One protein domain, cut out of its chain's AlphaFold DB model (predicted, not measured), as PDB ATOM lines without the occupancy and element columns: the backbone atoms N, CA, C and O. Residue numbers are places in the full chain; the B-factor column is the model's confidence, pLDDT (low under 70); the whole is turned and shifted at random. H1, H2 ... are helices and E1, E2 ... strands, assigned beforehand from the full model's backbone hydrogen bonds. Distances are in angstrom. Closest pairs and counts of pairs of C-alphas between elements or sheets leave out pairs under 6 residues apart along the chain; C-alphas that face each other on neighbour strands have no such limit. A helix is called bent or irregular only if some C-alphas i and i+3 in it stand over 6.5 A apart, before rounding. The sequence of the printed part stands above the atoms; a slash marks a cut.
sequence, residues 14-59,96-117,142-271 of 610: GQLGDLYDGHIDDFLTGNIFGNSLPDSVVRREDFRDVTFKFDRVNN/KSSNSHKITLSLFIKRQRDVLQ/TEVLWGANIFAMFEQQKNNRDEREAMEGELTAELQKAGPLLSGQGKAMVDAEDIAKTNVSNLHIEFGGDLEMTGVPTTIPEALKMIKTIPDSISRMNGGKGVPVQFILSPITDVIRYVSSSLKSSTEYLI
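What this domain is: This is residues 14 to 59, 96 to 117 and 142 to 271 of the 610 residues of the protein "Hypothetical protein" of Adineta steineri (UniProt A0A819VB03). Three long antiparallel strands, E3, E4 and E5, run side by side as a strongly bent sheet, which E6 and E7 extend beyond E5 at different parts of its length. H1, H2 and H3 pack over the sheet, while a small E1-E2 hairpin and H4 with its tail lie at the far end from H1. The 198 printed residues run E1 E2 E3 E4 E5 H1 E6 H2 H3 E7 H4; the class is mixed, helices and strands, and the pairs in the branched sheet are antiparallel. The whole is loose, with a radius of gyration of the C-alphas of 21.3 A, and elongated, spanning 68 by 41 by 23 A.

Where its parts are: E1, residues 18 to 21, begins at C-alpha 18 (19.336, -43.792, 8.882), and E2 is residues 26 to 31. E3, residues 42 to 55, is 36.2 A long; E4, residues 101 to 116, 44.0 A; E5, residues 142 to 156, 42.5 A. H1, residues 161 to 182, is 29.0 A long and irregular, with C-alphas 177 and 180 7.3 A apart and a kink of 39 degrees near residue 176. E6 is residues 203 to 209, H2 220 to 228 and H3 230 to 235. E7, residues 243 to 251, is 23.8 A long, and H4, residues 252 to 259, ends at C-alpha 259 (10.226, -43.256, 20.528).

How they stand to each other: E3 bends by 62 degrees at residue 48, E4 by 59 at residue 111 and E5 by 51 at residue 147. E3 lies on one side of E4, with N 45 and O 113 2.9 A apart, and E5 on the other side, with N 105 and O 152 2.8 A apart, both within hydrogen-bond range. On the side of E5 away from E4 lie E6, with N 153 and O 206 at 2.8 A, and E7, with N 145 and O 246 at 2.9 A. H1 is on the sheet at a height of 9.4 A, over E3 and E4; its C-alpha 179 is 6.7 A from that of Val 50. H2 and H3 are on it too, over E5, H2 only just not over E6 as well, with 2 C-alphas falling there. H1 and H2 touch at a shallow tilt of 22 degrees, the C-alphas of Leu 182 and Lys 228 being closest at 7.2 A. The hairpin E1 and E2 has N 19 and O 30 at 2.9 A. H4 is not on the branched sheet. Every O i to N i+4 pair is within range in H2, H3 and H4, and 16 of 18 in H1.

The domain as a whole: The farthest C-alphas, of Asn 199 and Ser 265, are 67.9 A apart. Residues 60 to 95 and 118 to 141 are not printed, with gaps of 9.6 A and 8.0 A. The link H1 to E6 is long. Mean pLDDT of the printed part is 83.5; residues 96 to 100, 157 to 159, 185 to 201 and 265 to 267 are under 70.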
ATOM      1  N   GLY A  14      25.540 -40.523   5.065       90.25
ATOM      2  CA  GLY A  14      24.528 -40.936   6.030       90.25
ATOM      3  C   GLY A  14      23.926 -39.708   6.704       90.25
ATOM      4  O   GLY A  14      24.527 -38.627   6.698       90.25
ATOM      5  N   GLN A  15      22.729 -39.857   7.249       93.81
ATOM      6  CA  GLN A  15      21.951 -38.795   7.876       93.81
ATOM      7  C   GLN A  15      21.347 -39.277   9.193       93.81
ATOM      8  O   GLN A  15      21.293 -40.472   9.483       93.81
ATOM      9  N   LEU A  16      20.887 -38.332  10.017       96.50
ATOM     10  CA  LEU A  16      20.163 -38.670  11.239       96.50
ATOM     11  C   LEU A  16      18.947 -39.541  10.911       96.50
ATOM     12  O   LEU A  16      18.157 -39.223  10.023       96.50
ATOM     13  N   GLY A  17      18.784 -40.615  11.675       96.25
ATOM     14  CA  GLY A  17      17.685 -41.560  11.536       96.25
ATOM     15  C   GLY A  17      17.920 -42.696  10.546       96.25
ATOM     16  O   GLY A  17      17.094 -43.609  10.509       96.25
ATOM     17  N   ASP A  18      19.018 -42.685   9.786       97.31
ATOM     18  CA  ASP A  18      19.336 -43.792   8.882       97.31
ATOM     19  C   ASP A  18      19.539 -45.085   9.676       97.31
ATOM     20  O   ASP A  18      20.157 -45.099  10.750       97.31
ATOM     21  N   LEU A  19      18.992 -46.173   9.141       97.06
ATOM     22  CA  LEU A  19      19.151 -47.512   9.687       97.06
ATOM     23  C   LEU A  19      20.507 -48.097   9.276       97.06
ATOM     24  O   LEU A  19      21.017 -47.834   8.187       97.06
ATOM     25  N   TYR A  20      21.088 -48.918  10.145       96.06
ATOM     26  CA  TYR A  20      22.406 -49.513   9.935       96.06
ATOM     27  C   TYR A  20      22.417 -50.984  10.339       96.06
ATOM     28  O   TYR A  20      21.883 -51.346  11.393       96.06
ATOM     29  N   ASP A  21      23.077 -51.821   9.538       94.50
ATOM     30  CA  ASP A  21      23.322 -53.229   9.836       94.50
ATOM     31  C   ASP A  21      24.773 -53.448  10.298       94.50
ATOM     32  O   ASP A  21      25.702 -53.663   9.519       94.50
ATOM     33  N   GLY A  22      24.964 -53.445  11.615       92.88
ATOM     34  CA  GLY A  22      26.213 -53.795  12.293       92.88
ATOM     35  C   GLY A  22      26.757 -55.210  12.038       92.88
ATOM     36  O   GLY A  22      27.927 -55.444  12.334       92.88
ATOM     37  N   HIS A  23      25.993 -56.150  11.465       91.25
ATOM     38  CA  HIS A  23      26.548 -57.454  11.074       91.25
ATOM     39  C   HIS A  23      27.481 -57.322   9.866       91.25
ATOM     40  O   HIS A  23      28.507 -58.004   9.789       91.25
ATOM     41  N   ILE A  24      27.141 -56.423   8.941       92.69
ATOM     42  CA  ILE A  24      27.873 -56.190   7.690       92.69
ATOM     43  C   ILE A  24      28.495 -54.791   7.597       92.69
ATOM     44  O   ILE A  24      29.122 -54.475   6.595       92.69
ATOM     45  N   ASP A  25      28.366 -53.984   8.648       93.38
ATOM     46  CA  ASP A  25      28.864 -52.611   8.723       93.38
ATOM     47  C   ASP A  25      28.392 -51.700   7.571       93.38
ATOM     48  O   ASP A  25      29.175 -50.917   7.029       93.38
ATOM     49  N   ASP A  26      27.103 -51.762   7.229       93.31
ATOM     50  CA  ASP A  26      26.542 -50.989   6.115       93.31
ATOM     51  C   ASP A  26      25.250 -50.239   6.467       93.31
ATOM     52  O   ASP A  26      24.503 -50.629   7.369       93.31
ATOM     53  N   PHE A  27      25.000 -49.146   5.744       94.44
ATOM     54  CA  PHE A  27      23.749 -48.398   5.835       94.44
ATOM     55  C   PHE A  27      22.638 -49.130   5.088       94.44
ATOM     56  O   PHE A  27      22.833 -49.660   3.997       94.44
ATOM     57  N   LEU A  28      21.447 -49.119   5.671       94.44
ATOM     58  CA  LEU A  28      20.238 -49.630   5.042       94.44
ATOM     59  C   LEU A  28      19.492 -48.485   4.354       94.44
ATOM     60  O   LEU A  28      19.696 -47.311   4.650       94.44
ATOM     61  N   THR A  29      18.577 -48.816   3.447       90.88
ATOM     62  CA  THR A  29      17.809 -47.808   2.696       90.88
ATOM     63  C   THR A  29      16.745 -47.090   3.534       90.88
ATOM     64  O   THR A  29      16.150 -46.123   3.066       90.88
ATOM     65  N   GLY A  30      16.430 -47.598   4.728       91.94
ATOM     66  CA  GLY A  30      15.386 -47.053   5.593       91.94
ATOM     67  C   GLY A  30      15.879 -45.913   6.487       91.94
ATOM     68  O   GLY A  30      17.005 -45.937   6.977       91.94
ATOM     69  N   ASN A  31      14.988 -44.960   6.763       95.31
ATOM     70  CA  ASN A  31      15.170 -43.911   7.763       95.31
ATOM     71  C   ASN A  31      13.958 -43.900   8.708       95.31
ATOM     72  O   ASN A  31      12.821 -44.095   8.269       95.31
ATOM     73  N   ILE A  32      14.187 -43.694  10.007       95.19
ATOM     74  CA  ILE A  32      13.118 -43.699  11.020       95.19
ATOM     75  C   ILE A  32      12.201 -42.472  10.963       95.19
ATOM     76  O   ILE A  32      11.225 -42.427  11.708       95.19
ATOM     77  N   PHE A  33      12.474 -41.490  10.106       94.06
ATOM     78  CA  PHE A  33      11.671 -40.281   9.954       94.06
ATOM     79  C   PHE A  33      10.874 -40.292   8.654       94.06
ATOM     80  O   PHE A  33      11.395 -40.584   7.582       94.06
ATOM     81  N   GLY A  34       9.588 -39.951   8.751       81.75
ATOM     82  CA  GLY A  34       8.714 -39.810   7.579       81.75
ATOM     83  C   GLY A  34       8.704 -38.402   6.976       81.75
ATOM     84  O   GLY A  34       8.251 -38.229   5.851       81.75
ATOM     85  N   ASN A  35       9.184 -37.407   7.726       84.00
ATOM     86  CA  ASN A  35       9.182 -35.986   7.378       84.00
ATOM     87  C   ASN A  35      10.493 -35.324   7.833       84.00
ATOM     88  O   ASN A  35      11.236 -35.892   8.632       84.00
ATOM     89  N   SER A  36      10.755 -34.097   7.376       86.94
ATOM     90  CA  SER A  36      11.889 -33.295   7.845       86.94
ATOM     91  C   SER A  36      11.798 -33.003   9.346       86.94
ATOM     92  O   SER A  36      10.737 -32.613   9.839       86.94
ATOM     93  N   LEU A  37      12.922 -33.129  10.050       90.31
ATOM     94  CA  LEU A  37      13.015 -32.824  11.477       90.31
ATOM     95  C   LEU A  37      13.030 -31.307  11.738       90.31
ATOM     96  O   LEU A  37      13.732 -30.587  11.024       90.31
ATOM     97  N   PRO A  38      12.325 -30.814  12.772       88.81
ATOM     98  CA  PRO A  38      12.466 -29.439  13.236       88.81
ATOM     99  C   PRO A  38      13.762 -29.240  14.036       88.81
ATOM    100  O   PRO A  38      14.338 -30.180  14.584       88.81
ATOM    101  N   ASP A  39      14.172 -27.984  14.197       87.00
ATOM    102  CA  ASP A  39      15.357 -27.622  14.989       87.00
ATOM    103  C   ASP A  39      15.228 -27.972  16.482       87.00
ATOM    104  O   ASP A  39      16.238 -28.165  17.151       87.00
ATOM    105  N   SER A  40      14.005 -28.096  17.017       88.31
ATOM    106  CA  SER A  40      13.772 -28.411  18.435       88.31
ATOM    107  C   SER A  40      14.223 -29.817  18.836       88.31
ATOM    108  O   SER A  40      14.582 -30.023  19.991       88.31
ATOM    109  N   VAL A  41      14.229 -30.778  17.904       92.81
ATOM    110  CA  VAL A  41      14.560 -32.189  18.189       92.81
ATOM    111  C   VAL A  41      16.013 -32.547  17.843       92.81
ATOM    112  O   VAL A  41      16.465 -33.663  18.119       92.81
ATOM    113  N   VAL A  42      16.760 -31.605  17.251       95.31
ATOM    114  CA  VAL A  42      18.167 -31.769  16.866       95.31
ATOM    115  C   VAL A  42      19.018 -30.730  17.580       95.31
ATOM    116  O   VAL A  42      19.003 -29.543  17.262       95.31
ATOM    117  N   ARG A  43      19.833 -31.187  18.526       95.56
ATOM    118  CA  ARG A  43      20.774 -30.329  19.239       95.56
ATOM    119  C   ARG A  43      22.067 -30.208  18.445       95.56
ATOM    120  O   ARG A  43      22.670 -31.221  18.101       95.56
ATOM    121  N   ARG A  44      22.507 -28.978  18.190       95.31
ATOM    122  CA  ARG A  44      23.737 -28.692  17.442       95.31
ATOM    123  C   ARG A  44      24.849 -28.259  18.391       95.31
ATOM    124  O   ARG A  44      24.638 -27.396  19.238       95.31
ATOM    125  N   GLU A  45      26.013 -28.881  18.261       95.31
ATOM    126  CA  GLU A  45      27.229 -28.553  19.010       95.31
ATOM    127  C   GLU A  45      28.303 -28.079  18.029       95.31
ATOM    128  O   GLU A  45      28.700 -28.845  17.153       95.31
ATOM    129  N   ASP A  46      28.792 -26.849  18.169       93.25
ATOM    130  CA  ASP A  46      29.862 -26.330  17.314       93.25
ATOM    131  C   ASP A  46      31.248 -26.691  17.864       93.25
ATOM    132  O   ASP A  46      31.515 -26.585  19.062       93.25
ATOM    133  N   PHE A  47      32.158 -27.066  16.967       90.25
ATOM    134  CA  PHE A  47      33.545 -27.415  17.261       90.25
ATOM    135  C   PHE A  47      34.508 -26.499  16.514       90.25
ATOM    136  O   PHE A  47      34.246 -26.018  15.412       90.25
ATOM    137  N   ARG A  48      35.668 -26.286  17.131       83.94
ATOM    138  CA  ARG A  48      36.819 -25.591  16.540       83.94
ATOM    139  C   ARG A  48      38.079 -26.428  16.749       83.94
ATOM    140  O   ARG A  48      39.099 -25.924  17.203       83.94
ATOM    141  N   ASP A  49      37.946 -27.729  16.510       87.12
ATOM    142  CA  ASP A  49      38.964 -28.735  16.806       87.12
ATOM    143  C   ASP A  49      39.661 -29.167  15.512       87.12
ATOM    144  O   ASP A  49      39.005 -29.549  14.537       87.12
ATOM    145  N   VAL A  50      40.991 -29.086  15.515       90.00
ATOM    146  CA  VAL A  50      41.859 -29.568  14.439       90.00
ATOM    147  C   VAL A  50      42.938 -30.413  15.078       90.00
ATOM    148  O   VAL A  50      43.694 -29.940  15.925       90.00
ATOM    149  N   THR A  51      43.032 -31.659  14.636       91.81
ATOM    150  CA  THR A  51      44.082 -32.574  15.077       91.81
ATOM    151  C   THR A  51      44.829 -33.100  13.870       91.81
ATOM    152  O   THR A  51      44.247 -33.284  12.800       91.81
ATOM    153  N   PHE A  52      46.125 -33.337  14.032       91.19
ATOM    154  CA  PHE A  52      46.945 -33.939  12.996       91.19
ATOM    155  C   PHE A  52      47.786 -35.075  13.560       91.19
ATOM    156  O   PHE A  52      48.160 -35.063  14.735       91.19
ATOM    157  N   LYS A  53      48.049 -36.084  12.734       91.31
ATOM    158  CA  LYS A  53      48.840 -37.261  13.098       91.31
ATOM    159  C   LYS A  53      49.735 -37.661  11.936       91.31
ATOM    160  O   LYS A  53      49.321 -37.556  10.786       91.31
ATOM    161  N   PHE A  54      50.916 -38.175  12.258       89.56
ATOM    162  CA  PHE A  54      51.823 -38.772  11.285       89.56
ATOM    163  C   PHE A  54      51.841 -40.294  11.425       89.56
ATOM    164  O   PHE A  54      51.903 -40.825  12.539       89.56
ATOM    165  N   ASP A  55      51.808 -40.985  10.290       87.69
ATOM    166  CA  ASP A  55      52.069 -42.414  10.175       87.69
ATOM    167  C   ASP A  55      53.333 -42.645   9.332       87.69
ATOM    168  O   ASP A  55      53.385 -42.342   8.138       87.69
ATOM    169  N   ARG A  56      54.379 -43.157   9.987       84.56
ATOM    170  CA  ARG A  56      55.662 -43.517   9.362       84.56
ATOM    171  C   ARG A  56      55.726 -44.991   8.978       84.56
ATOM    172  O   ARG A  56      56.563 -45.373   8.165       84.56
ATOM    173  N   VAL A  57      54.895 -45.821   9.606       84.19
ATOM    174  CA  VAL A  57      54.919 -47.277   9.433       84.19
ATOM    175  C   VAL A  57      54.040 -47.656   8.245       84.19
ATOM    176  O   VAL A  57      54.453 -48.478   7.429       84.19
ATOM    177  N   ASN A  58      52.885 -46.997   8.095       82.25
ATOM    178  CA  ASN A  58      51.962 -47.148   6.966       82.25
ATOM    179  C   ASN A  58      51.547 -48.609   6.720       82.25
ATOM    180  O   ASN A  58      51.479 -49.070   5.575       82.25
ATOM    181  N   ASN A  59      51.293 -49.333   7.811       86.88
ATOM    182  CA  ASN A  59      50.676 -50.660   7.808       86.88
ATOM    183  C   ASN A  59      49.250 -50.583   8.383       86.88
ATOM    184  O   ASN A  59      48.834 -49.530   8.863       86.88
ATOM    185  N   LYS A  96      51.198 -50.387  -0.855       58.03
ATOM    186  CA  LYS A  96      51.527 -51.524  -1.743       58.03
ATOM    187  C   LYS A  96      52.848 -51.349  -2.508       58.03
ATOM    188  O   LYS A  96      53.313 -52.325  -3.098       58.03
ATOM    189  N   SER A  97      53.450 -50.150  -2.521       57.78
ATOM    190  CA  SER A  97      54.719 -49.860  -3.209       57.78
ATOM    191  C   SER A  97      55.884 -49.763  -2.216       57.78
ATOM    192  O   SER A  97      55.911 -48.960  -1.300       57.78
ATOM    193  N   SER A  98      56.885 -50.607  -2.398       56.03
ATOM    194  CA  SER A  98      57.997 -50.841  -1.460       56.03
ATOM    195  C   SER A  98      59.281 -50.073  -1.771       56.03
ATOM    196  O   SER A  98      60.225 -50.114  -0.986       56.03
ATOM    197  N   ASN A  99      59.339 -49.363  -2.902       53.28
ATOM    198  CA  ASN A  99      60.545 -48.645  -3.342       53.28
ATOM    199  C   ASN A  99      60.642 -47.230  -2.771       53.28
ATOM    200  O   ASN A  99      61.325 -46.378  -3.334       53.28
ATOM    201  N   SER A 100      59.926 -46.955  -1.692       62.41
ATOM    202  CA  SER A 100      59.832 -45.614  -1.161       62.41
ATOM    203  C   SER A 100      59.498 -45.614   0.315       62.41
ATOM    204  O   SER A 100      58.843 -46.506   0.857       62.41
ATOM    205  N   HIS A 101      59.982 -44.576   0.975       73.69
ATOM    206  CA  HIS A 101      59.605 -44.291   2.337       73.69
ATOM    207  C   HIS A 101      58.450 -43.327   2.317       73.69
ATOM    208  O   HIS A 101      58.504 -42.297   1.647       73.69
ATOM    209  N   LYS A 102      57.413 -43.696   3.055       80.50
ATOM    210  CA  LYS A 102      56.174 -42.947   3.102       80.50
ATOM    211  C   LYS A 102      55.995 -42.338   4.474       80.50
ATOM    212  O   LYS A 102      56.264 -42.984   5.487       80.50
ATOM    213  N   ILE A 103      55.540 -41.099   4.491       84.44
ATOM    214  CA  ILE A 103      54.970 -40.458   5.666       84.44
ATOM    215  C   ILE A 103      53.558 -40.050   5.275       84.44
ATOM    216  O   ILE A 103      53.375 -39.332   4.296       84.44
ATOM    217  N   THR A 104      52.566 -40.502   6.033       87.25
ATOM    218  CA  THR A 104      51.183 -40.068   5.847       87.25
ATOM    219  C   THR A 104      50.830 -39.068   6.935       87.25
ATOM    220  O   THR A 104      50.891 -39.385   8.122       87.25
ATOM    221  N   LEU A 105      50.467 -37.858   6.527       90.00
ATOM    222  CA  LEU A 105      49.868 -36.841   7.379       90.00
ATOM    223  C   LEU A 105      48.345 -36.985   7.322       90.00
ATOM    224  O   LEU A 105      47.749 -36.816   6.262       90.00
ATOM    225  N   SER A 106      47.722 -37.218   8.470       89.31
ATOM    226  CA  SER A 106      46.269 -37.238   8.634       89.31
ATOM    227  C   SER A 106      45.821 -35.973   9.356       89.31
ATOM    228  O   SER A 106      46.250 -35.734  10.482       89.31
ATOM    229  N   LEU A 107      44.951 -35.185   8.732       91.12
ATOM    230  CA  LEU A 107      44.324 -33.982   9.276       91.12
ATOM    231  C   LEU A 107      42.851 -34.273   9.562       91.12
ATOM    232  O   LEU A 107      42.122 -34.651   8.652       91.12
ATOM    233  N   PHE A 108      42.401 -34.053  10.796       91.50
ATOM    234  CA  PHE A 108      41.002 -34.206  11.201       91.50
ATOM    235  C   PHE A 108      40.470 -32.861  11.680       91.50
ATOM    236  O   PHE A 108      40.931 -32.330  12.694       91.50
ATOM    237  N   ILE A 109      39.496 -32.319  10.957       93.06
ATOM    238  CA  ILE A 109      38.872 -31.027  11.244       93.06
ATOM    239  C   ILE A 109      37.426 -31.295  11.636       93.06
ATOM    240  O   ILE A 109      36.676 -31.855  10.839       93.06
ATOM    241  N   LYS A 110      37.015 -30.870  12.833       93.69
ATOM    242  CA  LYS A 110      35.627 -30.976  13.312       93.69
ATOM    243  C   LYS A 110      34.986 -29.598  13.355       93.69
ATOM    244  O   LYS A 110      35.593 -28.650  13.852       93.69
ATOM    245  N   ARG A 111      33.751 -29.494  12.861       93.62
ATOM    246  CA  ARG A 111      33.018 -28.224  12.745       93.62
ATOM    247  C   ARG A 111      31.732 -28.201  13.536       93.62
ATOM    248  O   ARG A 111      31.491 -27.247  14.262       93.62
ATOM    249  N   GLN A 112      30.917 -29.235  13.403       95.19
ATOM    250  CA  GLN A 112      29.637 -29.287  14.091       95.19
ATOM    251  C   GLN A 112      29.230 -30.732  14.323       95.19
ATOM    252  O   GLN A 112      29.556 -31.602  13.524       95.19
ATOM    253  N   ARG A 113      28.491 -30.996  15.391       96.94
ATOM    254  CA  ARG A 113      27.812 -32.268  15.612       96.94
ATOM    255  C   ARG A 113      26.325 -32.014  15.730       96.94
ATOM    256  O   ARG A 113      25.900 -31.196  16.544       96.94
ATOM    257  N   ASP A 114      25.559 -32.744  14.940       96.75
ATOM    258  CA  ASP A 114      24.109 -32.780  15.051       96.75
ATOM    259  C   ASP A 114      23.738 -34.003  15.901       96.75
ATOM    260  O   ASP A 114      24.144 -35.123  15.591       96.75
ATOM    261  N   VAL A 115      23.007 -33.784  16.996       97.19
ATOM    262  CA  VAL A 115      22.622 -34.807  17.977       97.19
ATOM    263  C   VAL A 115      21.107 -34.921  18.026       97.19
ATOM    264  O   VAL A 115      20.413 -33.982  18.419       97.19
ATOM    265  N   LEU A 116      20.594 -36.096  17.676       96.12
ATOM    266  CA  LEU A 116      19.183 -36.424  17.798       96.12
ATOM    267  C   LEU A 116      18.801 -36.581  19.271       96.12
ATOM    268  O   LEU A 116      19.342 -37.427  19.989       96.12
ATOM    269  N   GLN A 117      17.821 -35.805  19.723       93.25
ATOM    270  CA  GLN A 117      17.312 -35.896  21.088       93.25
ATOM    271  C   GLN A 117      16.284 -37.026  21.211       93.25
ATOM    272  O   GLN A 117      15.083 -36.789  21.274       93.25
ATOM    273  N   THR A 142      22.109 -41.676  15.375       97.69
ATOM    274  CA  THR A 142      21.592 -40.700  16.342       97.69
ATOM    275  C   THR A 142      22.436 -39.445  16.393       97.69
ATOM    276  O   THR A 142      21.964 -38.420  16.876       97.69
ATOM    277  N   GLU A 143      23.662 -39.482  15.876       98.00
ATOM    278  CA  GLU A 143      24.477 -38.284  15.752       98.00
ATOM    279  C   GLU A 143      25.353 -38.327  14.506       98.00
ATOM    280  O   GLU A 143      25.853 -39.385  14.109       98.00
ATOM    281  N   VAL A 144      25.590 -37.147  13.943       97.38
ATOM    282  CA  VAL A 144      26.518 -36.943  12.832       97.38
ATOM    283  C   VAL A 144      27.521 -35.878  13.240       97.38
ATOM    284  O   VAL A 144      27.139 -34.766  13.602       97.38
ATOM    285  N   LEU A 145      28.805 -36.218  13.181       96.25
ATOM    286  CA  LEU A 145      29.896 -35.262  13.298       96.25
ATOM    287  C   LEU A 145      30.310 -34.816  11.895       96.25
ATOM    288  O   LEU A 145      30.651 -35.638  11.042       96.25
ATOM    289  N   TRP A 146      30.298 -33.506  11.688       95.19
ATOM    290  CA  TRP A 146      30.609 -32.826  10.441       95.19
ATOM    291  C   TRP A 146      31.982 -32.162  10.493       95.19
ATOM    292  O   TRP A 146      32.406 -31.634  11.530       95.19
ATOM    293  N   GLY A 147      32.662 -32.156   9.353       94.12
ATOM    294  CA  GLY A 147      33.952 -31.510   9.190       94.12
ATOM    295  C   GLY A 147      34.650 -31.935   7.906       94.12
ATOM    296  O   GLY A 147      34.031 -31.949   6.845       94.12
ATOM    297  N   ALA A 148      35.941 -32.251   7.997       91.50
ATOM    298  CA  ALA A 148      36.701 -32.858   6.907       91.50
ATOM    299  C   ALA A 148      37.908 -33.634   7.445       91.50
ATOM    300  O   ALA A 148      38.630 -33.122   8.306       91.50
ATOM    301  N   ASN A 149      38.164 -34.821   6.891       89.81
ATOM    302  CA  ASN A 149      39.425 -35.527   7.092       89.81
ATOM    303  C   ASN A 149      40.241 -35.506   5.800       89.81
ATOM    304  O   ASN A 149      39.712 -35.842   4.742       89.81
ATOM    305  N   ILE A 150      41.515 -35.129   5.884       88.56
ATOM    306  CA  ILE A 150      42.429 -35.037   4.739       88.56
ATOM    307  C   ILE A 150      43.676 -35.860   5.027       88.56
ATOM    308  O   ILE A 150      44.210 -35.825   6.132       88.56
ATOM    309  N   PHE A 151      44.145 -36.583   4.020       87.00
ATOM    310  CA  PHE A 151      45.308 -37.456   4.084       87.00
ATOM    311  C   PHE A 151      46.294 -37.017   3.012       87.00
ATOM    312  O   PHE A 151      45.963 -37.024   1.830       87.00
ATOM    313  N   ALA A 152      47.492 -36.622   3.421       87.69
ATOM    314  CA  ALA A 152      48.577 -36.279   2.515       87.69
ATOM    315  C   ALA A 152      49.686 -37.323   2.661       87.69
ATOM    316  O   ALA A 152      50.301 -37.443   3.722       87.69
ATOM    317  N   MET A 153      49.912 -38.098   1.604       86.50
ATOM    318  CA  MET A 153      50.965 -39.103   1.529       86.50
ATOM    319  C   MET A 153      52.195 -38.485   0.875       86.50
ATOM    320  O   MET A 153      52.134 -38.044  -0.269       86.50
ATOM    321  N   PHE A 154      53.310 -38.485   1.595       85.62
ATOM    322  CA  PHE A 154      54.610 -38.018   1.134       85.62
ATOM    323  C   PHE A 154      55.497 -39.235   0.890       85.62
ATOM    324  O   PHE A 154      55.861 -39.939   1.831       85.62
ATOM    325  N   GLU A 155      55.816 -39.506  -0.370       82.38
ATOM    326  CA  GLU A 155      56.558 -40.678  -0.821       82.38
ATOM    327  C   GLU A 155      57.938 -40.271  -1.359       82.38
ATOM    328  O   GLU A 155      58.047 -39.514  -2.321       82.38
ATOM    329  N   GLN A 156      59.003 -40.804  -0.755       78.44
ATOM    330  CA  GLN A 156      60.387 -40.523  -1.133       78.44
ATOM    331  C   GLN A 156      61.104 -41.790  -1.613       78.44
ATOM    332  O   GLN A 156      61.140 -42.794  -0.903       78.44
ATOM    333  N   GLN A 157      61.740 -41.740  -2.787       68.62
ATOM    334  CA  GLN A 157      62.409 -42.910  -3.383       68.62
ATOM    335  C   GLN A 157      63.689 -43.360  -2.651       68.62
ATOM    336  O   GLN A 157      64.039 -44.536  -2.694       68.62
ATOM    337  N   LYS A 158      64.405 -42.456  -1.964       65.75
ATOM    338  CA  LYS A 158      65.645 -42.786  -1.237       65.75
ATOM    339  C   LYS A 158      65.414 -42.876   0.270       65.75
ATOM    340  O   LYS A 158      64.687 -42.078   0.857       65.75
ATOM    341  N   ASN A 159      66.051 -43.859   0.907       64.81
ATOM    342  CA  ASN A 159      66.001 -44.043   2.357       64.81
ATOM    343  C   ASN A 159      66.940 -43.058   3.067       64.81
ATOM    344  O   ASN A 159      68.043 -43.445   3.439       64.81
ATOM    345  N   ASN A 160      66.528 -41.804   3.258       70.94
ATOM    346  CA  ASN A 160      67.224 -40.913   4.185       70.94
ATOM    347  C   ASN A 160      66.348 -40.663   5.420       70.94
ATOM    348  O   ASN A 160      65.224 -40.169   5.311       70.94
ATOM    349  N   ARG A 161      66.834 -41.082   6.594       75.50
ATOM    350  CA  ARG A 161      66.136 -40.889   7.870       75.50
ATOM    351  C   ARG A 161      66.124 -39.414   8.271       75.50
ATOM    352  O   ARG A 161      65.075 -38.926   8.682       75.50
ATOM    353  N   ASP A 162      67.246 -38.722   8.100       78.06
ATOM    354  CA  ASP A 162      67.414 -37.330   8.522       78.06
ATOM    355  C   ASP A 162      66.506 -36.401   7.705       78.06
ATOM    356  O   ASP A 162      65.828 -35.541   8.262       78.06
ATOM    357  N   GLU A 163      66.399 -36.636   6.392       76.94
ATOM    358  CA  GLU A 163      65.480 -35.885   5.518       76.94
ATOM    359  C   GLU A 163      64.008 -36.094   5.900       76.94
ATOM    360  O   GLU A 163      63.202 -35.169   5.800       76.94
ATOM    361  N   ARG A 164      63.647 -37.288   6.382       76.38
ATOM    362  CA  ARG A 164      62.287 -37.580   6.847       76.38
ATOM    363  C   ARG A 164      61.954 -36.924   8.174       76.38
ATOM    364  O   ARG A 164      60.858 -36.390   8.325       76.38
ATOM    365  N   GLU A 165      62.878 -36.967   9.128       81.88
ATOM    366  CA  GLU A 165      62.707 -36.271  10.404       81.88
ATOM    367  C   GLU A 165      62.637 -34.751  10.187       81.88
ATOM    368  O   GLU A 165      61.778 -34.096  10.776       81.88
ATOM    369  N   ALA A 166      63.444 -34.206   9.268       81.25
ATOM    370  CA  ALA A 166      63.378 -32.802   8.869       81.25
ATOM    371  C   ALA A 166      62.029 -32.436   8.221       81.25
ATOM    372  O   ALA A 166      61.408 -31.455   8.631       81.25
ATOM    373  N   MET A 167      61.543 -33.244   7.270       82.56
ATOM    374  CA  MET A 167      60.239 -33.050   6.619       82.56
ATOM    375  C   MET A 167      59.088 -33.047   7.631       82.56
ATOM    376  O   MET A 167      58.232 -32.167   7.596       82.56
ATOM    377  N   GLU A 168      59.046 -34.020   8.542       84.19
ATOM    378  CA  GLU A 168      57.992 -34.076   9.557       84.19
ATOM    379  C   GLU A 168      58.080 -32.910  10.543       84.19
ATOM    380  O   GLU A 168      57.047 -32.351  10.920       84.19
ATOM    381  N   GLY A 169      59.295 -32.520  10.940       83.50
ATOM    382  CA  GLY A 169      59.525 -31.356  11.793       83.50
ATOM    383  C   GLY A 169      58.997 -30.068  11.160       83.50
ATOM    384  O   GLY A 169      58.292 -29.302  11.817       83.50
ATOM    385  N   GLU A 170      59.263 -29.868   9.870       82.81
ATOM    386  CA  GLU A 170      58.753 -28.727   9.106       82.81
ATOM    387  C   GLU A 170      57.228 -28.755   8.966       82.81
ATOM    388  O   GLU A 170      56.566 -27.771   9.304       82.81
ATOM    389  N   LEU A 171      56.653 -29.884   8.534       85.25
ATOM    390  CA  LEU A 171      55.199 -30.034   8.417       85.25
ATOM    391  C   LEU A 171      54.513 -29.776   9.764       85.25
ATOM    392  O   LEU A 171      53.500 -29.084   9.817       85.25
ATOM    393  N   THR A 172      55.079 -30.279  10.863       86.69
ATOM    394  CA  THR A 172      54.560 -30.054  12.218       86.69
ATOM    395  C   THR A 172      54.565 -28.571  12.579       86.69
ATOM    396  O   THR A 172      53.540 -28.056  13.029       86.69
ATOM    397  N   ALA A 173      55.686 -27.874  12.370       84.69
ATOM    398  CA  ALA A 173      55.805 -26.452  12.682       84.69
ATOM    399  C   ALA A 173      54.801 -25.609  11.878       84.69
ATOM    400  O   ALA A 173      54.120 -24.746  12.436       84.69
ATOM    401  N   GLU A 174      54.654 -25.887  10.582       83.50
ATOM    402  CA  GLU A 174      53.733 -25.155   9.710       83.50
ATOM    403  C   GLU A 174      52.262 -25.451  10.020       83.50
ATOM    404  O   GLU A 174      51.437 -24.536  10.035       83.50
ATOM    405  N   LEU A 175      51.913 -26.697  10.350       84.69
ATOM    406  CA  LEU A 175      50.556 -27.051  10.775       84.69
ATOM    407  C   LEU A 175      50.184 -26.426  12.119       84.69
ATOM    408  O   LEU A 175      49.047 -25.992  12.291       84.69
ATOM    409  N   GLN A 176      51.129 -26.331  13.059       85.75
ATOM    410  CA  GLN A 176      50.908 -25.631  14.325       85.75
ATOM    411  C   GLN A 176      50.631 -24.141  14.099       85.75
ATOM    412  O   GLN A 176      49.684 -23.607  14.680       85.75
ATOM    413  N   LYS A 177      51.380 -23.485  13.201       82.81
ATOM    414  CA  LYS A 177      51.113 -22.095  12.790       82.81
ATOM    415  C   LYS A 177      49.762 -21.950  12.081       82.81
ATOM    416  O   LYS A 177      49.045 -20.982  12.317       82.81
ATOM    417  N   ALA A 178      49.398 -22.907  11.226       78.69
ATOM    418  CA  ALA A 178      48.146 -22.895  10.469       78.69
ATOM    419  C   ALA A 178      46.916 -23.326  11.293       78.69
ATOM    420  O   ALA A 178      45.787 -23.116  10.850       78.69
ATOM    421  N   GLY A 179      47.100 -23.899  12.486       80.81
ATOM    422  CA  GLY A 179      46.029 -24.419  13.342       80.81
ATOM    423  C   GLY A 179      44.847 -23.456  13.550       80.81
ATOM    424  O   GLY A 179      43.707 -23.868  13.320       80.81
ATOM    425  N   PRO A 180      45.071 -22.171  13.904       81.69
ATOM    426  CA  PRO A 180      43.994 -21.184  14.050       81.69
ATOM    427  C   PRO A 180      43.201 -20.919  12.760       81.69
ATOM    428  O   PRO A 180      41.992 -20.692  12.812       81.69
ATOM    429  N   LEU A 181      43.857 -20.961  11.595       82.50
ATOM    430  CA  LEU A 181      43.195 -20.841  10.292       82.50
ATOM    431  C   LEU A 181      42.344 -22.088  10.015       82.50
ATOM    432  O   LEU A 181      41.161 -21.982   9.689       82.50
ATOM    433  N   LEU A 182      42.928 -23.274  10.208       83.31
ATOM    434  CA  LEU A 182      42.262 -24.557   9.972       83.31
ATOM    435  C   LEU A 182      41.035 -24.757  10.876       83.31
ATOM    436  O   LEU A 182      40.036 -25.321  10.427       83.31
ATOM    437  N   SER A 183      41.068 -24.247  12.112       81.25
ATOM    438  CA  SER A 183      39.950 -24.311  13.067       81.25
ATOM    439  C   SER A 183      38.886 -23.227  12.854       81.25
ATOM    440  O   SER A 183      37.829 -23.265  13.486       81.25
ATOM    441  N   GLY A 184      39.124 -22.271  11.946       74.75
ATOM    442  CA  GLY A 184      38.230 -21.139  11.677       74.75
ATOM    443  C   GLY A 184      38.268 -20.027  12.732       74.75
ATOM    444  O   GLY A 184      37.310 -19.264  12.831       74.75
ATOM    445  N   GLN A 185      39.332 -19.939  13.536       68.50
ATOM    446  CA  GLN A 185      39.500 -18.933  14.595       68.50
ATOM    447  C   GLN A 185      40.277 -17.676  14.159       68.50
ATOM    448  O   GLN A 185      40.315 -16.707  14.913       68.50
ATOM    449  N   GLY A 186      40.873 -17.655  12.963       59.47
ATOM    450  CA  GLY A 186      41.655 -16.522  12.452       59.47
ATOM    451  C   GLY A 186      41.154 -15.983  11.110       59.47
ATOM    452  O   GLY A 186      40.687 -16.745  10.265       59.47
ATOM    453  N   LYS A 187      41.284 -14.666  10.893       50.00
ATOM    454  CA  LYS A 187      41.191 -14.043   9.562       50.00
ATOM    455  C   LYS A 187      42.607 -13.802   9.016       50.00
ATOM    456  O   LYS A 187      43.277 -12.919   9.528       50.00
ATOM    457  N   ALA A 188      42.964 -14.525   7.949       53.88
ATOM    458  CA  ALA A 188      44.025 -14.239   6.965       53.88
ATOM    459  C   ALA A 188      45.506 -14.104   7.427       53.88
ATOM    460  O   ALA A 188      45.808 -13.903   8.593       53.88
ATOM    461  N   MET A 189      46.402 -14.190   6.427       44.91
ATOM    462  CA  MET A 189      47.861 -13.943   6.417       44.91
ATOM    463  C   MET A 189      48.752 -14.911   7.212       44.91
ATOM    464  O   MET A 189      49.239 -14.613   8.293       44.91
ATOM    465  N   VAL A 190      49.080 -16.046   6.592       47.88
ATOM    466  CA  VAL A 190      50.483 -16.486   6.602       47.88
ATOM    467  C   VAL A 190      50.968 -16.222   5.188       47.88
ATOM    468  O   VAL A 190      50.503 -16.907   4.269       47.88
ATOM    469  N   ASP A 191      51.808 -15.204   5.006       50.09
ATOM    470  CA  ASP A 191      52.381 -14.893   3.701       50.09
ATOM    471  C   ASP A 191      53.026 -16.160   3.131       50.09
ATOM    472  O   ASP A 191      53.718 -16.911   3.823       50.09
ATOM    473  N   ALA A 192      52.740 -16.451   1.860       45.00
ATOM    474  CA  ALA A 192      53.298 -17.617   1.175       45.00
ATOM    475  C   ALA A 192      54.840 -17.572   1.120       45.00
ATOM    476  O   ALA A 192      55.472 -18.595   0.870       45.00
ATOM    477  N   GLU A 193      55.421 -16.399   1.380       50.66
ATOM    478  CA  GLU A 193      56.854 -16.109   1.379       50.66
ATOM    479  C   GLU A 193      57.591 -16.603   2.638       50.66
ATOM    480  O   GLU A 193      58.812 -16.744   2.585       50.66
ATOM    481  N   ASP A 194      56.875 -16.967   3.711       51.91
ATOM    482  CA  ASP A 194      57.450 -17.529   4.950       51.91
ATOM    483  C   ASP A 194      57.475 -19.069   4.988       51.91
ATOM    484  O   ASP A 194      57.907 -19.666   5.980       51.91
ATOM    485  N   ILE A 195      57.015 -19.743   3.926       56.25
ATOM    486  CA  ILE A 195      57.078 -21.205   3.861       56.25
ATOM    487  C   ILE A 195      58.543 -21.616   3.669       56.25
ATOM    488  O   ILE A 195      59.194 -21.230   2.695       56.25
ATOM    489  N   ALA A 196      59.070 -22.369   4.635       55.78
ATOM    490  CA  ALA A 196      60.464 -22.783   4.674       55.78
ATOM    491  C   ALA A 196      60.889 -23.570   3.413       55.78
ATOM    492  O   ALA A 196      60.093 -24.176   2.697       55.78
ATOM    493  N   LYS A 197      62.188 -23.477   3.102       61.38
ATOM    494  CA  LYS A 197      62.805 -23.918   1.839       61.38
ATOM    495  C   LYS A 197      63.388 -25.332   1.926       61.38
ATOM    496  O   LYS A 197      64.489 -25.556   1.413       61.38
ATOM    497  N   THR A 198      62.743 -26.277   2.607       59.72
ATOM    498  CA  THR A 198      63.299 -27.638   2.641       59.72
ATOM    499  C   THR A 198      63.152 -28.273   1.264       59.72
ATOM    500  O   THR A 198      62.071 -28.668   0.830       59.72
ATOM    501  N   ASN A 199      64.272 -28.368   0.553       62.34
ATOM    502  CA  ASN A 199      64.349 -29.065  -0.720       62.34
ATOM    503  C   ASN A 199      64.525 -30.560  -0.457       62.34
ATOM    504  O   ASN A 199      65.648 -31.056  -0.369       62.34
ATOM    505  N   VAL A 200      63.413 -31.283  -0.347       64.31
ATOM    506  CA  VAL A 200      63.432 -32.747  -0.419       64.31
ATOM    507  C   VAL A 200      63.406 -33.151  -1.890       64.31
ATOM    508  O   VAL A 200      62.464 -32.841  -2.617       64.31
ATOM    509  N   SER A 201      64.461 -33.823  -2.347       65.50
ATOM    510  CA  SER A 201      64.543 -34.311  -3.728       65.50
ATOM    511  C   SER A 201      63.664 -35.551  -3.946       65.50
ATOM    512  O   SER A 201      63.515 -36.381  -3.048       65.50
ATOM    513  N   ASN A 202      63.113 -35.696  -5.159       73.62
ATOM    514  CA  ASN A 202      62.324 -36.857  -5.602       73.62
ATOM    515  C   ASN A 202      61.136 -37.197  -4.685       73.62
ATOM    516  O   ASN A 202      60.911 -38.364  -4.345       73.62
ATOM    517  N   LEU A 203      60.401 -36.162  -4.282       79.81
ATOM    518  CA  LEU A 203      59.201 -36.271  -3.470       79.81
ATOM    519  C   LEU A 203      57.968 -36.434  -4.368       79.81
ATOM    520  O   LEU A 203      57.707 -35.611  -5.242       79.81
ATOM    521  N   HIS A 204      57.203 -37.493  -4.139       84.69
ATOM    522  CA  HIS A 204      55.867 -37.661  -4.694       84.69
ATOM    523  C   HIS A 204      54.845 -37.384  -3.593       84.69
ATOM    524  O   HIS A 204      54.991 -37.894  -2.483       84.69
ATOM    525  N   ILE A 205      53.835 -36.559  -3.875       85.25
ATOM    526  CA  ILE A 205      52.807 -36.197  -2.898       85.25
ATOM    527  C   ILE A 205      51.437 -36.522  -3.476       85.25
ATOM    528  O   ILE A 205      51.087 -36.072  -4.566       85.25
ATOM    529  N   GLU A 206      50.649 -37.278  -2.721       85.06
ATOM    530  CA  GLU A 206      49.271 -37.617  -3.066       85.06
ATOM    531  C   GLU A 206      48.337 -37.126  -1.959       85.06
ATOM    532  O   GLU A 206      48.575 -37.372  -0.775       85.06
ATOM    533  N   PHE A 207      47.267 -36.433  -2.345       85.31
ATOM    534  CA  PHE A 207      46.199 -36.037  -1.434       85.31
ATOM    535  C   PHE A 207      44.987 -36.951  -1.616       85.31
ATOM    536  O   PHE A 207      44.544 -37.208  -2.733       85.31
ATOM    537  N   GLY A 208      44.417 -37.382  -0.499       81.81
ATOM    538  CA  GLY A 208      43.128 -38.054  -0.413       81.81
ATOM    539  C   GLY A 208      42.338 -37.558   0.796       81.81
ATOM    540  O   GLY A 208      42.805 -36.716   1.563       81.81
ATOM    541  N   GLY A 209      41.136 -38.090   0.989       79.88
ATOM    542  CA  GLY A 209      40.254 -37.719   2.098       79.88
ATOM    543  C   GLY A 209      38.910 -37.187   1.630       79.88
ATOM    544  O   GLY A 209      38.614 -37.227   0.439       79.88
ATOM    545  N   ASP A 210      38.106 -36.715   2.585       78.19
ATOM    546  CA  ASP A 210      36.663 -36.438   2.468       78.19
ATOM    547  C   ASP A 210      36.310 -35.199   1.628       78.19
ATOM    548  O   ASP A 210      35.136 -34.924   1.394       78.19
ATOM    549  N   LEU A 211      37.314 -34.462   1.148       79.25
ATOM    550  CA  LEU A 211      37.142 -33.337   0.231       79.25
ATOM    551  C   LEU A 211      37.860 -33.610  -1.086       79.25
ATOM    552  O   LEU A 211      38.965 -34.154  -1.106       79.25
ATOM    553  N   GLU A 212      37.270 -33.154  -2.187       76.69
ATOM    554  CA  GLU A 212      37.985 -33.077  -3.456       76.69
ATOM    555  C   GLU A 212      39.084 -32.012  -3.367       76.69
ATOM    556  O   GLU A 212      38.830 -30.833  -3.109       76.69
ATOM    557  N   MET A 213      40.327 -32.443  -3.575       75.94
ATOM    558  CA  MET A 213      41.497 -31.575  -3.627       75.94
ATOM    559  C   MET A 213      41.981 -31.505  -5.074       75.94
ATOM    560  O   MET A 213      42.254 -32.528  -5.696       75.94
ATOM    561  N   THR A 214      42.071 -30.295  -5.629       71.50
ATOM    562  CA  THR A 214      42.525 -30.076  -7.009       71.50
ATOM    563  C   THR A 214      43.996 -29.687  -7.041       71.50
ATOM    564  O   THR A 214      44.385 -28.717  -6.391       71.50
ATOM    565  N   GLY A 215      44.787 -30.385  -7.853       76.19
ATOM    566  CA  GLY A 215      46.222 -30.149  -8.011       76.19
ATOM    567  C   GLY A 215      47.047 -31.368  -7.607       76.19
ATOM    568  O   GLY A 215      46.583 -32.220  -6.856       76.19
ATOM    569  N   VAL A 216      48.267 -31.453  -8.134       82.50
ATOM    570  CA  VAL A 216      49.232 -32.510  -7.802       82.50
ATOM    571  C   VAL A 216      50.474 -31.812  -7.258       82.50
ATOM    572  O   VAL A 216      51.306 -31.369  -8.053       82.50
ATOM    573  N   PRO A 217      50.565 -31.607  -5.934       85.50
ATOM    574  CA  PRO A 217      51.718 -30.946  -5.355       85.50
ATOM    575  C   PRO A 217      52.944 -31.840  -5.533       85.50
ATOM    576  O   PRO A 217      52.885 -33.057  -5.386       85.50
ATOM    577  N   THR A 218      54.068 -31.221  -5.855       83.94
ATOM    578  CA  THR A 218      55.358 -31.896  -6.041       83.94
ATOM    579  C   THR A 218      56.369 -31.497  -4.970       83.94
ATOM    580  O   THR A 218      57.418 -32.122  -4.833       83.94
ATOM    581  N   THR A 219      56.045 -30.479  -4.167       84.12
ATOM    582  CA  THR A 219      56.903 -29.952  -3.103       84.12
ATOM    583  C   THR A 219      56.131 -29.748  -1.797       84.12
ATOM    584  O   THR A 219      54.907 -29.587  -1.791       84.12
ATOM    585  N   ILE A 220      56.851 -29.728  -0.668       82.88
ATOM    586  CA  ILE A 220      56.267 -29.459   0.659       82.88
ATOM    587  C   ILE A 220      55.533 -28.103   0.685       82.88
ATOM    588  O   ILE A 220      54.388 -28.072   1.147       82.88
ATOM    589  N   PRO A 221      56.088 -27.000   0.136       84.00
ATOM    590  CA  PRO A 221      55.373 -25.728   0.101       84.00
ATOM    591  C   PRO A 221      54.065 -25.759  -0.695       84.00
ATOM    592  O   PRO A 221      53.072 -25.167  -0.267       84.00
ATOM    593  N   GLU A 222      54.025 -26.475  -1.823       86.12
ATOM    594  CA  GLU A 222      52.794 -26.655  -2.603       86.12
ATOM    595  C   GLU A 222      51.738 -27.434  -1.813       86.12
ATOM    596  O   GLU A 222      50.575 -27.024  -1.770       86.12
ATOM    597  N   ALA A 223      52.141 -28.507  -1.125       87.56
ATOM    598  CA  ALA A 223      51.251 -29.286  -0.267       87.56
ATOM    599  C   ALA A 223      50.686 -28.443   0.890       87.56
ATOM    600  O   ALA A 223      49.480 -28.460   1.145       87.56
ATOM    601  N   LEU A 224      51.522 -27.638   1.554       85.50
ATOM    602  CA  LEU A 224      51.087 -26.719   2.612       85.50
ATOM    603  C   LEU A 224      50.139 -25.638   2.085       85.50
ATOM    604  O   LEU A 224      49.156 -25.302   2.749       85.50
ATOM    605  N   LYS A 225      50.387 -25.111   0.882       85.88
ATOM    606  CA  LYS A 225      49.473 -24.170   0.224       85.88
ATOM    607  C   LYS A 225      48.108 -24.808  -0.016       85.88
ATOM    608  O   LYS A 225      47.101 -24.163   0.260       85.88
ATOM    609  N   MET A 226      48.058 -26.066  -0.460       88.00
ATOM    610  CA  MET A 226      46.796 -26.797  -0.613       88.00
ATOM    611  C   MET A 226      46.083 -26.992   0.728       88.00
ATOM    612  O   MET A 226      44.895 -26.684   0.826       88.00
ATOM    613  N   ILE A 227      46.799 -27.391   1.784       88.25
ATOM    614  CA  ILE A 227      46.237 -27.536   3.140       88.25
ATOM    615  C   ILE A 227      45.599 -26.223   3.623       88.25
ATOM    616  O   ILE A 227      44.499 -26.228   4.178       88.25
ATOM    617  N   LYS A 228      46.234 -25.076   3.353       85.19
ATOM    618  CA  LYS A 228      45.702 -23.752   3.717       85.19
ATOM    619  C   LYS A 228      44.368 -23.412   3.027       85.19
ATOM    620  O   LYS A 228      43.640 -22.577   3.551       85.19
ATOM    621  N   THR A 229      44.008 -24.067   1.917       87.19
ATOM    622  CA  THR A 229      42.717 -23.856   1.221       87.19
ATOM    623  C   THR A 229      41.548 -24.657   1.805       87.19
ATOM    624  O   THR A 229      40.392 -24.392   1.474       87.19
ATOM    625  N   ILE A 230      41.816 -25.628   2.687       89.62
ATOM    626  CA  ILE A 230      40.787 -26.523   3.240       89.62
ATOM    627  C   ILE A 230      39.630 -25.757   3.915       89.62
ATOM    628  O   ILE A 230      38.475 -26.103   3.649       89.62
ATOM    629  N   PRO A 231      39.861 -24.717   4.745       88.38
ATOM    630  CA  PRO A 231      38.771 -23.976   5.384       88.38
ATOM    631  C   PRO A 231      37.804 -23.339   4.384       88.38
ATOM    632  O   PRO A 231      36.591 -23.407   4.588       88.38
ATOM    633  N   ASP A 232      38.316 -22.794   3.278       87.31
ATOM    634  CA  ASP A 232      37.491 -22.200   2.224       87.31
ATOM    635  C   ASP A 232      36.643 -23.264   1.522       87.31
ATOM    636  O   ASP A 232      35.479 -23.031   1.195       87.31
ATOM    637  N   SER A 233      37.188 -24.464   1.314       89.19
ATOM    638  CA  SER A 233      36.427 -25.603   0.788       89.19
ATOM    639  C   SER A 233      35.317 -26.043   1.745       89.19
ATOM    640  O   SER A 233      34.173 -26.162   1.314       89.19
ATOM    641  N   ILE A 234      35.603 -26.174   3.045       90.56
ATOM    642  CA  ILE A 234      34.590 -26.501   4.065       90.56
ATOM    643  C   ILE A 234      33.487 -25.433   4.109       90.56
ATOM    644  O   ILE A 234      32.307 -25.775   4.166       90.56
ATOM    645  N   SER A 235      33.849 -24.146   4.045       88.38
ATOM    646  CA  SER A 235      32.897 -23.028   4.135       88.38
ATOM    647  C   SER A 235      31.829 -23.041   3.034       88.38
ATOM    648  O   SER A 235      30.704 -22.590   3.247       88.38
ATOM    649  N   ARG A 236      32.162 -23.609   1.868       89.88
ATOM    650  CA  ARG A 236      31.277 -23.719   0.701       89.88
ATOM    651  C   ARG A 236      30.327 -24.919   0.771       89.88
ATOM    652  O   ARG A 236      29.452 -25.042  -0.081       89.88
ATOM    653  N   MET A 237      30.474 -25.795   1.766       88.94
ATOM    654  CA  MET A 237      29.740 -27.056   1.868       88.94
ATOM    655  C   MET A 237      28.828 -27.081   3.092       88.94
ATOM    656  O   MET A 237      29.251 -26.750   4.198       88.94
ATOM    657  N   ASN A 238      27.581 -27.518   2.895       88.88
ATOM    658  CA  ASN A 238      26.607 -27.760   3.965       88.88
ATOM    659  C   ASN A 238      26.498 -26.593   4.973       88.88
ATOM    660  O   ASN A 238      26.589 -26.787   6.183       88.88
ATOM    661  N   GLY A 239      26.408 -25.354   4.473       88.69
ATOM    662  CA  GLY A 239      26.347 -24.156   5.321       88.69
ATOM    663  C   GLY A 239      27.602 -23.912   6.171       88.69
ATOM    664  O   GLY A 239      27.510 -23.291   7.224       88.69
ATOM    665  N   GLY A 240      28.761 -24.426   5.749       89.62
ATOM    666  CA  GLY A 240      30.037 -24.311   6.458       89.62
ATOM    667  C   GLY A 240      30.338 -25.446   7.442       89.62
ATOM    668  O   GLY A 240      31.374 -25.411   8.108       89.62
ATOM    669  N   LYS A 241      29.475 -26.469   7.529       91.25
ATOM    670  CA  LYS A 241      29.714 -27.662   8.360       91.25
ATOM    671  C   LYS A 241      30.737 -28.621   7.744       91.25
ATOM    672  O   LYS A 241      31.367 -29.384   8.473       91.25
ATOM    673  N   GLY A 242      30.900 -28.598   6.419       92.38
ATOM    674  CA  GLY A 242      31.671 -29.599   5.683       92.38
ATOM    675  C   GLY A 242      30.867 -30.871   5.397       92.38
ATOM    676  O   GLY A 242      29.659 -30.820   5.160       92.38
ATOM    677  N   VAL A 243      31.545 -32.013   5.407       92.25
ATOM    678  CA  VAL A 243      31.007 -33.348   5.094       92.25
ATOM    679  C   VAL A 243      30.910 -34.216   6.353       92.25
ATOM    680  O   VAL A 243      31.540 -33.884   7.362       92.25
ATOM    681  N   PRO A 244      30.126 -35.310   6.356       93.06
ATOM    682  CA  PRO A 244      30.131 -36.247   7.472       93.06
ATOM    683  C   PRO A 244      31.528 -36.847   7.628       93.06
ATOM    684  O   PRO A 244      32.092 -37.365   6.668       93.06
ATOM    685  N   VAL A 245      32.075 -36.803   8.839       92.25
ATOM    686  CA  VAL A 245      33.368 -37.428   9.163       92.25
ATOM    687  C   VAL A 245      33.205 -38.628  10.089       92.25
ATOM    688  O   VAL A 245      34.034 -39.540  10.077       92.25
ATOM    689  N   GLN A 246      32.126 -38.664  10.874       94.25
ATOM    690  CA  GLN A 246      31.840 -39.741  11.813       94.25
ATOM    691  C   GLN A 246      30.344 -39.807  12.139       94.25
ATOM    692  O   GLN A 246      29.676 -38.784  12.281       94.25
ATOM    693  N   PHE A 247      29.845 -41.025  12.305       96.44
ATOM    694  CA  PHE A 247      28.495 -41.355  12.729       96.44
ATOM    695  C   PHE A 247      28.538 -41.998  14.108       96.44
ATOM    696  O   PHE A 247      29.378 -42.864  14.372       96.44
ATOM    697  N   ILE A 248      27.615 -41.594  14.975       97.50
ATOM    698  CA  ILE A 248      27.379 -42.274  16.239       97.50
ATOM    699  C   ILE A 248      26.020 -42.962  16.145       97.50
ATOM    700  O   ILE A 248      24.995 -42.347  15.842       97.50
ATOM    701  N   LEU A 249      26.050 -44.268  16.379       97.19
ATOM    702  CA  LEU A 249      24.965 -45.194  16.107       97.19
ATOM    703  C   LEU A 249      24.470 -45.766  17.435       97.19
ATOM    704  O   LEU A 249      25.238 -46.371  18.188       97.19
ATOM    705  N   SER A 250      23.190 -45.564  17.733       96.12
ATOM    706  CA  SER A 250      22.558 -46.155  18.917       96.12
ATOM    707  C   SER A 250      21.858 -47.459  18.545       96.12
ATOM    708  O   SER A 250      21.305 -47.533  17.444       96.12
ATOM    709  N   PRO A 251      21.830 -48.468  19.436       94.75
ATOM    710  CA  PRO A 251      21.068 -49.688  19.206       94.75
ATOM    711  C   PRO A 251      19.619 -49.362  18.860       94.75
ATOM    712  O   PRO A 251      18.972 -48.562  19.543       94.75
ATOM    713  N   ILE A 252      19.090 -49.995  17.813       94.06
ATOM    714  CA  ILE A 252      17.716 -49.746  17.358       94.06
ATOM    715  C   ILE A 252      16.701 -50.035  18.468       94.06
ATOM    716  O   ILE A 252      15.721 -49.311  18.626       94.06
ATOM    717  N   THR A 253      16.995 -51.027  19.312       92.25
ATOM    718  CA  THR A 253      16.172 -51.411  20.460       92.25
ATOM    719  C   THR A 253      16.079 -50.311  21.510       92.25
ATOM    720  O   THR A 253      15.025 -50.131  22.119       92.25
ATOM    721  N   ASP A 254      17.158 -49.552  21.710       91.31
ATOM    722  CA  ASP A 254      17.174 -48.431  22.647       91.31
ATOM    723  C   ASP A 254      16.385 -47.255  22.079       91.31
ATOM    724  O   ASP A 254      15.595 -46.642  22.793       91.31
ATOM    725  N   VAL A 255      16.531 -46.980  20.779       92.69
ATOM    726  CA  VAL A 255      15.766 -45.926  20.102       92.69
ATOM    727  C   VAL A 255      14.267 -46.220  20.168       92.69
ATOM    728  O   VAL A 255      13.513 -45.367  20.636       92.69
ATOM    729  N   ILE A 256      13.833 -47.438  19.812       91.94
ATOM    730  CA  ILE A 256      12.423 -47.867  19.882       91.94
ATOM    731  C   ILE A 256      11.834 -47.633  21.282       91.94
ATOM    732  O   ILE A 256      10.718 -47.127  21.412       91.94
ATOM    733  N   ARG A 257      12.595 -47.923  22.346       88.94
ATOM    734  CA  ARG A 257      12.140 -47.728  23.734       88.94
ATOM    735  C   ARG A 257      11.848 -46.287  24.099       88.94
ATOM    736  O   ARG A 257      10.981 -46.051  24.943       88.94
ATOM    737  N   TYR A 258      12.541 -45.333  23.493       88.69
ATOM    738  CA  TYR A 258      12.227 -43.927  23.698       88.69
ATOM    739  C   TYR A 258      11.061 -43.489  22.814       88.69
ATOM    740  O   TYR A 258      10.153 -42.822  23.307       88.69
ATOM    741  N   VAL A 259      11.031 -43.930  21.554       88.19
ATOM    742  CA  VAL A 259      10.226 -43.256  20.528       88.19
ATOM    743  C   VAL A 259       8.932 -43.964  20.111       88.19
ATOM    744  O   VAL A 259       8.092 -43.325  19.485       88.19
ATOM    745  N   SER A 260       8.728 -45.244  20.450       84.81
ATOM    746  CA  SER A 260       7.519 -45.996  20.064       84.81
ATOM    747  C   SER A 260       6.906 -46.757  21.237       84.81
ATOM    748  O   SER A 260       7.479 -47.704  21.770       84.81
ATOM    749  N   SER A 261       5.706 -46.354  21.658       79.44
ATOM    750  CA  SER A 261       4.939 -47.020  22.723       79.44
ATOM    751  C   SER A 261       4.430 -48.399  22.309       79.44
ATOM    752  O   SER A 261       4.368 -49.296  23.145       79.44
ATOM    753  N   SER A 262       4.060 -48.555  21.035       80.56
ATOM    754  CA  SER A 262       3.460 -49.771  20.476       80.56
ATOM    755  C   SER A 262       4.472 -50.915  20.366       80.56
ATOM    756  O   SER A 262       4.130 -52.067  20.623       80.56
ATOM    757  N   LEU A 263       5.729 -50.602  20.034       81.31
ATOM    758  CA  LEU A 263       6.784 -51.593  19.810       81.31
ATOM    759  C   LEU A 263       7.592 -51.914  21.078       81.31
ATOM    760  O   LEU A 263       8.241 -52.962  21.145       81.31
ATOM    761  N   LYS A 264       7.519 -51.062  22.114       76.50
ATOM    762  CA  LYS A 264       8.243 -51.209  23.393       76.50
ATOM    763  C   LYS A 264       8.138 -52.609  24.005       76.50
ATOM    764  O   LYS A 264       9.147 -53.151  24.445       76.50
ATOM    765  N   SER A 265       6.942 -53.198  24.024       66.50
ATOM    766  CA  SER A 265       6.676 -54.503  24.653       66.50
ATOM    767  C   SER A 265       7.159 -55.710  23.845       66.50
ATOM    768  O   SER A 265       7.276 -56.797  24.403       66.50
ATOM    769  N   SER A 266       7.432 -55.537  22.551       64.88
ATOM    770  CA  SER A 266       7.809 -56.620  21.628       64.88
ATOM    771  C   SER A 266       9.276 -56.556  21.193       64.88
ATOM    772  O   SER A 266       9.706 -57.343  20.356       64.88
ATOM    773  N   THR A 267      10.048 -55.613  21.743       68.81
ATOM    774  CA  THR A 267      11.444 -55.391  21.358       68.81
ATOM    775  C   THR A 267      12.378 -56.266  22.193       68.81
ATOM    776  O   THR A 267      12.733 -55.918  23.325       68.81
ATOM    777  N   GLU A 268      12.797 -57.396  21.631       73.88
ATOM    778  CA  GLU A 268      13.880 -58.200  22.197       73.88
ATOM    779  C   GLU A 268      15.219 -57.464  22.097       73.88
ATOM    780  O   GLU A 268      15.448 -56.651  21.201       73.88
ATOM    781  N   TYR A 269      16.118 -57.730  23.045       70.25
ATOM    782  CA  TYR A 269      17.457 -57.162  23.001       70.25
ATOM    783  C   TYR A 269      18.247 -57.779  21.857       70.25
ATOM    784  O   TYR A 269      18.566 -58.966  21.888       70.25
ATOM    785  N   LEU A 270      18.653 -56.947  20.906       80.88
ATOM    786  CA  LEU A 270      19.606 -57.367  19.903       80.88
ATOM    787  C   LEU A 270      20.969 -57.600  20.562       80.88
ATOM    788  O   LEU A 270      21.401 -56.838  21.435       80.88
ATOM    789  N   ILE A 271      21.656 -58.657  20.151       81.69
ATOM    790  CA  ILE A 271      23.022 -58.953  20.559       81.69
ATOM    791  C   ILE A 271      23.859 -59.013  19.291       81.69
ATOM    792  O   ILE A 271      23.545 -59.775  18.390       81.69
TER     793      ILE A 271